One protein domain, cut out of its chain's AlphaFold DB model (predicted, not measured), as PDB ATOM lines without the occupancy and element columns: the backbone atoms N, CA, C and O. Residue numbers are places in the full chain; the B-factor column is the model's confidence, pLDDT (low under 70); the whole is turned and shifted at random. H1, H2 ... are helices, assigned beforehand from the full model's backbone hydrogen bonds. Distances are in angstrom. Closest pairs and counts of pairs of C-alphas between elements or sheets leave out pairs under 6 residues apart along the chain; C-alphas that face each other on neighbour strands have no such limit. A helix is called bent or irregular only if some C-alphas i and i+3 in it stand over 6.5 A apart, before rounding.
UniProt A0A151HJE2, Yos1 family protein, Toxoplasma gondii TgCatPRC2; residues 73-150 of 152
ATOM      1  N   ILE A  73      23.361 -18.340  19.981       62.41
ATOM      2  CA  ILE A  73      22.412 -17.255  20.279       62.41
ATOM      3  C   ILE A  73      23.144 -15.961  20.669       62.41
ATOM      4  O   ILE A  73      22.768 -14.876  20.235       62.41
ATOM      5  N   LEU A  74      24.217 -16.077  21.449       62.94
ATOM      6  CA  LEU A  74      25.033 -14.963  21.921       62.94
ATOM      7  C   LEU A  74      25.832 -14.344  20.766       62.94
ATOM      8  O   LEU A  74      25.969 -13.130  20.711       62.94
ATOM      9  N   THR A  75      26.235 -15.144  19.771       66.00
ATOM     10  CA  THR A  75      26.876 -14.658  18.534       66.00
ATOM     11  C   THR A  75      25.947 -13.758  17.708       66.00
ATOM     12  O   THR A  75      26.388 -12.755  17.149       66.00
ATOM     13  N   MET A  76      24.653 -14.100  17.651       70.56
ATOM     14  CA  MET A  76      23.627 -13.312  16.954       70.56
ATOM     15  C   MET A  76      23.236 -12.058  17.749       70.56
ATOM     16  O   MET A  76      23.007 -10.999  17.173       70.56
ATOM     17  N   ALA A  77      23.180 -12.155  19.080       71.44
ATOM     18  CA  ALA A  77      22.895 -11.013  19.946       71.44
ATOM     19  C   ALA A  77      24.046  -9.992  19.959       71.44
ATOM     20  O   ALA A  77      23.793  -8.796  19.878       71.44
ATOM     21  N   PHE A  78      25.297 -10.453  19.984       75.12
ATOM     22  CA  PHE A  78      26.492  -9.604  19.965       75.12
ATOM     23  C   PHE A  78      26.595  -8.790  18.668       75.12
ATOM     24  O   PHE A  78      26.821  -7.585  18.698       75.12
ATOM     25  N   THR A  79      26.303  -9.405  17.518       78.81
ATOM     26  CA  THR A  79      26.253  -8.681  16.235       78.81
ATOM     27  C   THR A  79      25.133  -7.642  16.179       78.81
ATOM     28  O   THR A  79      25.348  -6.557  15.642       78.81
ATOM     29  N   LEU A  80      23.951  -7.924  16.741       78.94
ATOM     30  CA  LEU A  80      22.871  -6.932  16.831       78.94
ATOM     31  C   LEU A  80      23.203  -5.783  17.790       78.94
ATOM     32  O   LEU A  80      22.848  -4.644  17.495       78.94
ATOM     33  N   LEU A  81      23.888  -6.064  18.900       78.44
ATOM     34  CA  LEU A  81      24.350  -5.046  19.845       78.44
ATOM     35  C   LEU A  81      25.390  -4.119  19.206       78.44
ATOM     36  O   LEU A  81      25.193  -2.911  19.258       78.44
ATOM     37  N   HIS A  82      26.391  -4.646  18.496       77.94
ATOM     38  CA  HIS A  82      27.361  -3.813  17.766       77.94
ATOM     39  C   HIS A  82      26.747  -3.016  16.615       77.94
ATOM     40  O   HIS A  82      27.164  -1.893  16.314       77.94
ATOM     41  N   LEU A  83      25.739  -3.579  15.942       83.25
ATOM     42  CA  LEU A  83      25.011  -2.865  14.897       83.25
ATOM     43  C   LEU A  83      24.185  -1.724  15.503       83.25
ATOM     44  O   LEU A  83      24.165  -0.622  14.952       83.25
ATOM     45  N   LEU A  84      23.551  -1.966  16.654       82.06
ATOM     46  CA  LEU A  84      22.828  -0.954  17.416       82.06
ATOM     47  C   LEU A  84      23.773   0.131  17.950       82.06
ATOM     48  O   LEU A  84      23.460   1.306  17.796       82.06
ATOM     49  N   GLU A  85      24.927  -0.238  18.504       77.25
ATOM     50  CA  GLU A  85      25.997   0.665  18.947       77.25
ATOM     51  C   GLU A  85      26.468   1.571  17.802       77.25
ATOM     52  O   GLU A  85      26.407   2.799  17.902       77.25
ATOM     53  N   SER A  86      26.864   0.978  16.673       81.19
ATOM     54  CA  SER A  86      27.334   1.720  15.498       81.19
ATOM     55  C   SER A  86      26.255   2.664  14.955       81.19
ATOM     56  O   SER A  86      26.539   3.801  14.570       81.19
ATOM     57  N   PHE A  87      24.994   2.223  14.952       83.31
ATOM     58  CA  PHE A  87      23.848   3.048  14.571       83.31
ATOM     59  C   PHE A  87      23.600   4.194  15.565       83.31
ATOM     60  O   PHE A  87      23.322   5.320  15.147       83.31
ATOM     61  N   LEU A  88      23.748   3.952  16.868       78.56
ATOM     62  CA  LEU A  88      23.651   4.972  17.913       78.56
ATOM     63  C   LEU A  88      24.747   6.046  17.768       78.56
ATOM     64  O   LEU A  88      24.453   7.245  17.850       78.56
ATOM     65  N   LEU A  89      25.984   5.654  17.448       76.06
ATOM     66  CA  LEU A  89      27.062   6.579  17.072       76.06
ATOM     67  C   LEU A  89      26.727   7.381  15.810       76.06
ATOM     68  O   LEU A  89      26.919   8.602  15.787       76.06
ATOM     69  N   LEU A  90      26.173   6.733  14.782       77.69
ATOM     70  CA  LEU A  90      25.751   7.395  13.546       77.69
ATOM     71  C   LEU A  90      24.666   8.450  13.813       77.69
ATOM     72  O   LEU A  90      24.743   9.565  13.295       77.69
ATOM     73  N   LEU A  91      23.672   8.130  14.648       74.31
ATOM     74  CA  LEU A  91      22.617   9.065  15.040       74.31
ATOM     75  C   LEU A  91      23.162  10.245  15.853       74.31
ATOM     76  O   LEU A  91      22.702  11.373  15.669       74.31
ATOM     77  N   ASN A  92      24.165  10.022  16.705       75.81
ATOM     78  CA  ASN A  92      24.855  11.088  17.430       75.81
ATOM     79  C   ASN A  92      25.589  12.043  16.464       75.81
ATOM     80  O   ASN A  92      25.364  13.258  16.496       75.81
ATOM     81  N   ALA A  93      26.365  11.498  15.521       71.00
ATOM     82  CA  ALA A  93      27.032  12.276  14.478       71.00
ATOM     83  C   ALA A  93      26.024  13.036  13.596       71.00
ATOM     84  O   ALA A  93      26.202  14.224  13.309       71.00
ATOM     85  N   ALA A  94      24.909  12.396  13.230       70.88
ATOM     86  CA  ALA A  94      23.818  13.030  12.502       70.88
ATOM     87  C   ALA A  94      23.160  14.158  13.316       70.88
ATOM     88  O   ALA A  94      22.836  15.204  12.756       70.88
ATOM     89  N   ALA A  95      22.992  14.015  14.632       67.44
ATOM     90  CA  ALA A  95      22.418  15.043  15.504       67.44
ATOM     91  C   ALA A  95      23.320  16.287  15.652       67.44
ATOM     92  O   ALA A  95      22.811  17.413  15.748       67.44
ATOM     93  N   VAL A  96      24.644  16.100  15.638       64.31
ATOM     94  CA  VAL A  96      25.639  17.185  15.568       64.31
ATOM     95  C   VAL A  96      25.611  17.862  14.194       64.31
ATOM     96  O   VAL A  96      25.593  19.089  14.105       64.31
ATOM     97  N   LEU A  97      25.529  17.081  13.111       66.00
ATOM     98  CA  LEU A  97      25.624  17.587  11.738       66.00
ATOM     99  C   LEU A  97      24.327  18.210  11.192       66.00
ATOM    100  O   LEU A  97      24.372  19.040  10.277       66.00
ATOM    101  N   SER A  98      23.175  17.807  11.734       62.22
ATOM    102  CA  SER A  98      21.841  18.191  11.251       62.22
ATOM    103  C   SER A  98      21.329  19.522  11.795       62.22
ATOM    104  O   SER A  98      20.414  20.098  11.205       62.22
ATOM    105  N   ALA A  99      21.931  20.050  12.866       57.25
ATOM    106  CA  ALA A  99      21.502  21.309  13.472       57.25
ATOM    107  C   ALA A  99      21.569  22.515  12.507       57.25
ATOM    108  O   ALA A  99      20.598  23.258  12.452       57.25
ATOM    109  N   PRO A 100      22.619  22.711  11.684       56.19
ATOM    110  CA  PRO A 100      22.635  23.818  10.724       56.19
ATOM    111  C   PRO A 100      22.062  23.460   9.343       56.19
ATOM    112  O   PRO A 100      21.732  24.359   8.576       56.19
ATOM    113  N   ARG A 101      21.964  22.173   8.984       58.72
ATOM    114  CA  ARG A 101      21.621  21.748   7.611       58.72
ATOM    115  C   ARG A 101      20.149  21.426   7.386       58.72
ATOM    116  O   ARG A 101      19.703  21.521   6.251       58.72
ATOM    117  N   LEU A 102      19.398  21.095   8.436       55.28
ATOM    118  CA  LEU A 102      17.977  20.757   8.305       55.28
ATOM    119  C   LEU A 102      17.024  21.883   8.725       55.28
ATOM    120  O   LEU A 102      15.898  21.899   8.248       55.28
ATOM    121  N   LEU A 103      17.434  22.847   9.558       52.69
ATOM    122  CA  LEU A 103      16.552  23.973   9.922       52.69
ATOM    123  C   LEU A 103      16.633  25.147   8.942       52.69
ATOM    124  O   LEU A 103      15.617  25.793   8.689       52.69
ATOM    125  N   ARG A 104      17.806  25.367   8.331       50.59
ATOM    126  CA  ARG A 104      18.014  26.423   7.328       50.59
ATOM    127  C   ARG A 104      17.097  26.307   6.100       50.59
ATOM    128  O   ARG A 104      16.590  27.343   5.682       50.59
ATOM    129  N   PRO A 105      16.834  25.114   5.528       57.28
ATOM    130  CA  PRO A 105      15.947  24.986   4.369       57.28
ATOM    131  C   PRO A 105      14.458  24.951   4.739       57.28
ATOM    132  O   PRO A 105      13.619  25.310   3.922       57.28
ATOM    133  N   LEU A 106      14.114  24.517   5.959       56.53
ATOM    134  CA  LEU A 106      12.723  24.407   6.416       56.53
ATOM    135  C   LEU A 106      12.149  25.738   6.930       56.53
ATOM    136  O   LEU A 106      10.962  25.797   7.234       56.53
ATOM    137  N   GLY A 107      12.953  26.803   7.043       55.34
ATOM    138  CA  GLY A 107      12.486  28.123   7.495       55.34
ATOM    139  C   GLY A 107      11.961  28.143   8.938       55.34
ATOM    140  O   GLY A 107      11.317  29.102   9.351       55.34
ATOM    141  N   LEU A 108      12.240  27.085   9.706       54.38
ATOM    142  CA  LEU A 108      11.736  26.828  11.060       54.38
ATOM    143  C   LEU A 108      12.742  27.218  12.163       54.38
ATOM    144  O   LEU A 108      12.544  26.885  13.327       54.38
ATOM    145  N   ASP A 109      13.829  27.905  11.801       52.12
ATOM    146  CA  ASP A 109      14.881  28.373  12.724       52.12
ATOM    147  C   ASP A 109      14.444  29.571  13.585       52.12
ATOM    148  O   ASP A 109      15.079  29.902  14.583       52.12
ATOM    149  N   LYS A 110      13.346  30.239  13.215       52.94
ATOM    150  CA  LYS A 110      12.759  31.319  14.005       52.94
ATOM    151  C   LYS A 110      11.355  30.903  14.425       52.94
ATOM    152  O   LYS A 110      10.479  30.857  13.560       52.94
ATOM    153  N   PRO A 111      11.096  30.615  15.713       51.88
ATOM    154  CA  PRO A 111       9.731  30.691  16.204       51.88
ATOM    155  C   PRO A 111       9.266  32.123  15.925       51.88
ATOM    156  O   PRO A 111       9.746  33.068  16.548       51.88
ATOM    157  N   GLN A 112       8.410  32.313  14.920       53.94
ATOM    158  CA  GLN A 112       7.703  33.577  14.758       53.94
ATOM    159  C   GLN A 112       6.751  33.673  15.947       53.94
ATOM    160  O   GLN A 112       5.655  33.115  15.934       53.94
ATOM    161  N   VAL A 113       7.235  34.301  17.017       50.72
ATOM    162  CA  VAL A 113       6.460  34.676  18.195       50.72
ATOM    163  C   VAL A 113       5.422  35.691  17.711       50.72
ATOM    164  O   VAL A 113       5.698  36.884  17.665       50.72
ATOM    165  N   GLY A 114       4.275  35.210  17.223       53.72
ATOM    166  CA  GLY A 114       3.240  36.080  16.661       53.72
ATOM    167  C   GLY A 114       2.152  35.406  15.822       53.72
ATOM    168  O   GLY A 114       1.044  35.928  15.802       53.72
ATOM    169  N   ASP A 115       2.402  34.251  15.192       56.84
ATOM    170  CA  ASP A 115       1.393  33.583  14.346       56.84
ATOM    171  C   ASP A 115       0.803  32.325  15.018       56.84
ATOM    172  O   ASP A 115       1.524  31.334  15.203       56.84
ATOM    173  N   PRO A 116      -0.511  32.289  15.334       58.47
ATOM    174  CA  PRO A 116      -1.201  31.111  15.868       58.47
ATOM    175  C   PRO A 116      -1.499  30.081  14.758       58.47
ATOM    176  O   PRO A 116      -2.627  29.632  14.572       58.47
ATOM    177  N   GLY A 117      -0.486  29.718  13.972       67.75
ATOM    178  CA  GLY A 117      -0.597  28.734  12.898       67.75
ATOM    179  C   GLY A 117      -0.157  27.339  13.341       67.75
ATOM    180  O   GLY A 117       0.826  27.188  14.064       67.75
ATOM    181  N   PHE A 118      -0.803  26.295  12.814       67.69
ATOM    182  CA  PHE A 118      -0.420  24.882  13.011       67.69
ATOM    183  C   PHE A 118       1.083  24.620  12.770       67.69
ATOM    184  O   PHE A 118       1.706  23.796  13.436       67.69
ATOM    185  N   ARG A 119       1.695  25.381  11.853       67.81
ATOM    186  CA  ARG A 119       3.128  25.316  11.521       67.81
ATOM    187  C   ARG A 119       4.045  25.730  12.684       67.81
ATOM    188  O   ARG A 119       5.128  25.168  12.816       67.81
ATOM    189  N   SER A 120       3.604  26.665  13.529       68.94
ATOM    190  CA  SER A 120       4.328  27.146  14.718       68.94
ATOM    191  C   SER A 120       4.333  26.109  15.849       68.94
ATOM    192  O   SER A 120       5.351  25.881  16.496       68.94
ATOM    193  N   GLN A 121       3.230  25.381  16.040       74.31
ATOM    194  CA  GLN A 121       3.199  24.289  17.021       74.31
ATOM    195  C   GLN A 121       4.097  23.121  16.609       74.31
ATOM    196  O   GLN A 121       4.823  22.574  17.436       74.31
ATOM    197  N   ILE A 122       4.097  22.766  15.321       78.25
ATOM    198  CA  ILE A 122       4.936  21.680  14.798       78.25
ATOM    199  C   ILE A 122       6.424  22.035  14.923       78.25
ATOM    200  O   ILE A 122       7.237  21.170  15.254       78.25
ATOM    201  N   SER A 123       6.793  23.301  14.707       72.00
ATOM    202  CA  SER A 123       8.181  23.742  14.861       72.00
ATOM    203  C   SER A 123       8.649  23.685  16.313       72.00
ATOM    204  O   SER A 123       9.730  23.161  16.584       72.00
ATOM    205  N   LEU A 124       7.810  24.131  17.251       76.31
ATOM    206  CA  LEU A 124       8.098  24.091  18.685       76.31
ATOM    207  C   LEU A 124       8.184  22.650  19.212       76.31
ATOM    208  O   LEU A 124       9.065  22.321  20.014       76.31
ATOM    209  N   PHE A 125       7.309  21.775  18.715       80.56
ATOM    210  CA  PHE A 125       7.328  20.348  19.012       80.56
ATOM    211  C   PHE A 125       8.620  19.692  18.515       80.56
ATOM    212  O   PHE A 125       9.329  19.071  19.302       80.56
ATOM    213  N   LEU A 126       8.989  19.884  17.243       75.94
ATOM    214  CA  LEU A 126      10.223  19.327  16.680       75.94
ATOM    215  C   LEU A 126      11.480  19.866  17.369       75.94
ATOM    216  O   LEU A 126      12.445  19.124  17.553       75.94
ATOM    217  N   PHE A 127      11.478  21.139  17.766       72.94
ATOM    218  CA  PHE A 127      12.572  21.738  18.527       72.94
ATOM    219  C   PHE A 127      12.728  21.086  19.908       72.94
ATOM    220  O   PHE A 127      13.834  20.700  20.300       72.94
ATOM    221  N   SER A 128      11.613  20.901  20.615       73.38
ATOM    222  CA  SER A 128      11.590  20.254  21.927       73.38
ATOM    223  C   SER A 128      12.017  18.790  21.818       73.38
ATOM    224  O   SER A 128      12.971  18.381  22.474       73.38
ATOM    225  N   VAL A 129      11.404  18.020  20.912       77.38
ATOM    226  CA  VAL A 129      11.735  16.609  20.659       77.38
ATOM    227  C   VAL A 129      13.207  16.439  20.289       77.38
ATOM    228  O   VAL A 129      13.878  15.571  20.837       77.38
ATOM    229  N   ARG A 130      13.761  17.300  19.428       72.44
ATOM    230  CA  ARG A 130      15.189  17.252  19.080       72.44
ATOM    231  C   ARG A 130      16.084  17.437  20.303       72.44
ATOM    232  O   ARG A 130      17.109  16.768  20.412       72.44
ATOM    233  N   THR A 131      15.725  18.350  21.197       72.25
ATOM    234  CA  THR A 131      16.496  18.616  22.417       72.25
ATOM    235  C   THR A 131      16.431  17.418  23.366       72.25
ATOM    236  O   THR A 131      17.466  16.957  23.845       72.25
ATOM    237  N   TYR A 132      15.240  16.840  23.537       77.25
ATOM    238  CA  TYR A 132      15.029  15.648  24.356       77.25
ATOM    239  C   TYR A 132      15.632  14.373  23.776       77.25
ATOM    240  O   TYR A 132      15.905  13.471  24.549       77.25
ATOM    241  N   LEU A 133      15.857  14.275  22.462       68.56
ATOM    242  CA  LEU A 133      16.525  13.121  21.850       68.56
ATOM    243  C   LEU A 133      18.052  13.237  21.901       68.56
ATOM    244  O   LEU A 133      18.733  12.223  21.996       68.56
ATOM    245  N   LYS A 134      18.611  14.452  21.886       71.06
ATOM    246  CA  LYS A 134      20.066  14.659  21.981       71.06
ATOM    247  C   LYS A 134      20.636  14.230  23.333       71.06
ATOM    248  O   LYS A 134      21.677  13.584  23.367       71.06
ATOM    249  N   LEU A 135      19.958  14.574  24.429       73.50
ATOM    250  CA  LEU A 135      20.416  14.275  25.789       73.50
ATOM    251  C   LEU A 135      20.574  12.759  26.067       73.50
ATOM    252  O   LEU A 135      21.668  12.348  26.452       73.50
ATOM    253  N   PRO A 136      19.561  11.899  25.833       71.56
ATOM    254  CA  PRO A 136      19.676  10.465  26.059       71.56
ATOM    255  C   PRO A 136      20.634   9.798  25.069       71.56
ATOM    256  O   PRO A 136      21.312   8.860  25.463       71.56
ATOM    257  N   LEU A 137      20.756  10.284  23.824       73.75
ATOM    258  CA  LEU A 137      21.688   9.707  22.841       73.75
ATOM    259  C   LEU A 137      23.161   9.905  23.222       73.75
ATOM    260  O   LEU A 137      23.987   9.041  22.941       73.75
ATOM    261  N   VAL A 138      23.507  11.028  23.857       74.00
ATOM    262  CA  VAL A 138      24.870  11.251  24.367       74.00
ATOM    263  C   VAL A 138      25.156  10.328  25.550       74.00
ATOM    264  O   VAL A 138      26.216   9.709  25.599       74.00
ATOM    265  N   VAL A 139      24.198  10.196  26.471       80.69
ATOM    266  CA  VAL A 139      24.333   9.328  27.649       80.69
ATOM    267  C   VAL A 139      24.413   7.857  27.238       80.69
ATOM    268  O   VAL A 139      25.292   7.148  27.712       80.69
ATOM    269  N   ALA A 140      23.555   7.408  26.320       77.56
ATOM    270  CA  ALA A 140      23.543   6.032  25.837       77.56
ATOM    271  C   ALA A 140      24.859   5.653  25.137       77.56
ATOM    272  O   ALA A 140      25.406   4.601  25.445       77.56
ATOM    273  N   ASN A 141      25.424   6.521  24.285       78.31
ATOM    274  CA  ASN A 141      26.742   6.276  23.676       78.31
ATOM    275  C   ASN A 141      27.864   6.167  24.710       78.31
ATOM    276  O   ASN A 141      28.735   5.315  24.573       78.31
ATOM    277  N   LEU A 142      27.859   7.023  25.737       79.75
ATOM    278  CA  LEU A 142      28.878   6.976  26.784       79.75
ATOM    279  C   LEU A 142      28.790   5.664  27.571       79.75
ATOM    280  O   LEU A 142      29.809   5.048  27.861       79.75
ATOM    281  N   VAL A 143      27.567   5.231  27.880       81.62
ATOM    282  CA  VAL A 143      27.309   3.961  28.561       81.62
ATOM    283  C   VAL A 143      27.803   2.793  27.716       81.62
ATOM    284  O   VAL A 143      28.522   1.959  28.249       81.62
ATOM    285  N   VAL A 144      27.487   2.751  26.418       77.94
ATOM    286  CA  VAL A 144      27.921   1.657  25.533       77.94
ATOM    287  C   VAL A 144      29.446   1.573  25.457       77.94
ATOM    288  O   VAL A 144      29.986   0.528  25.785       77.94
ATOM    289  N   ILE A 145      30.149   2.687  25.214       80.94
ATOM    290  CA  ILE A 145      31.626   2.709  25.199       80.94
ATOM    291  C   ILE A 145      32.212   2.216  26.531       80.94
ATOM    292  O   ILE A 145      33.195   1.482  26.548       80.94
ATOM    293  N   ILE A 146      31.625   2.621  27.660       83.94
ATOM    294  CA  ILE A 146      32.070   2.164  28.982       83.94
ATOM    295  C   ILE A 146      31.833   0.656  29.146       83.94
ATOM    296  O   ILE A 146      32.687  -0.025  29.710       83.94
ATOM    297  N   PHE A 147      30.707   0.133  28.659       80.25
ATOM    298  CA  PHE A 147      30.412  -1.300  28.672       80.25
ATOM    299  C   PHE A 147      31.370  -2.091  27.774       80.25
ATOM    300  O   PHE A 147      31.921  -3.074  28.258       80.25
ATOM    301  N   GLU A 148      31.627  -1.644  26.541       77.69
ATOM    302  CA  GLU A 148      32.634  -2.215  25.632       77.69
ATOM    303  C   GLU A 148      34.009  -2.283  26.314       77.69
ATOM    304  O   GLU A 148      34.639  -3.332  26.363       77.69
ATOM    305  N   LEU A 149      34.459  -1.177  26.918       80.62
ATOM    306  CA  LEU A 149      35.770  -1.106  27.573       80.62
ATOM    307  C   LEU A 149      35.875  -1.989  28.822       80.62
ATOM    308  O   LEU A 149      36.969  -2.427  29.169       80.62
ATOM    309  N   LEU A 150      34.764  -2.205  29.530       77.44
ATOM    310  CA  LEU A 150      34.727  -3.046  30.727       77.44
ATOM    311  C   LEU A 150      34.630  -4.535  30.403       77.44
ATOM    312  O   LEU A 150      35.184  -5.341  31.149       77.44
TER     313      LEU A 150
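Overview. This is residues 73 to 150 of the 152 residues of the protein "Yos1 family protein" of Toxoplasma gondii TgCatPRC2 (UniProt A0A151HJE2). The longest helix, H3, crosses the long helix H1 as a narrow X, opposite ways; at one end the small helix H2 and a long loop join them. Residues 73 to 80 and 113 to 118 stick out. The printed part has 78 residues with three named helices, H1, H2, H3, and no named strand: all helix. It is a rod, 55 by 21 by 19 A, only just loose, close to extended, with a radius of gyration of the C-alphas of 17.3 A.

Along the chain. H3, residues 118 to 150, is 48.3 A long and ends at C-alpha 150 (34.727, -3.046, 30.727). H1, residues 73 to 101, is 41.0 A long and begins at C-alpha 73 (22.412, -17.255, 20.279). H1 has a kink of 30 degrees near residue 95 and is only just irregular: C-alphas 97 and 100 are 7.0 A apart. H2 is residues 103 to 106.

Arrangement. H3, with residues 134 to 144 alone, touches residues 85 to 95 of H1, at a steep tilt of 45 degrees; the closest C-alphas, of Asn 92 and Leu 137, are 6.4 A apart. H2 and H3 are apart; H1 and H2 meet only through their link. O i to N i+4 pairs are within hydrogen-bond range in 22 of 25 for H1 and 28 of 29 for H3; H2 is too short for one.

Size, cuts and confidence. The C-alphas of Ile 73 and Gly 114 are farthest apart, 56.8 A. The printed part has no cut. The link H1 to H2 is tight, H2 to H3 long, 11 residues. Mean pLDDT of the printed part is 70.0; residues 73 to 75, 95 to 120 and 133 are under 70.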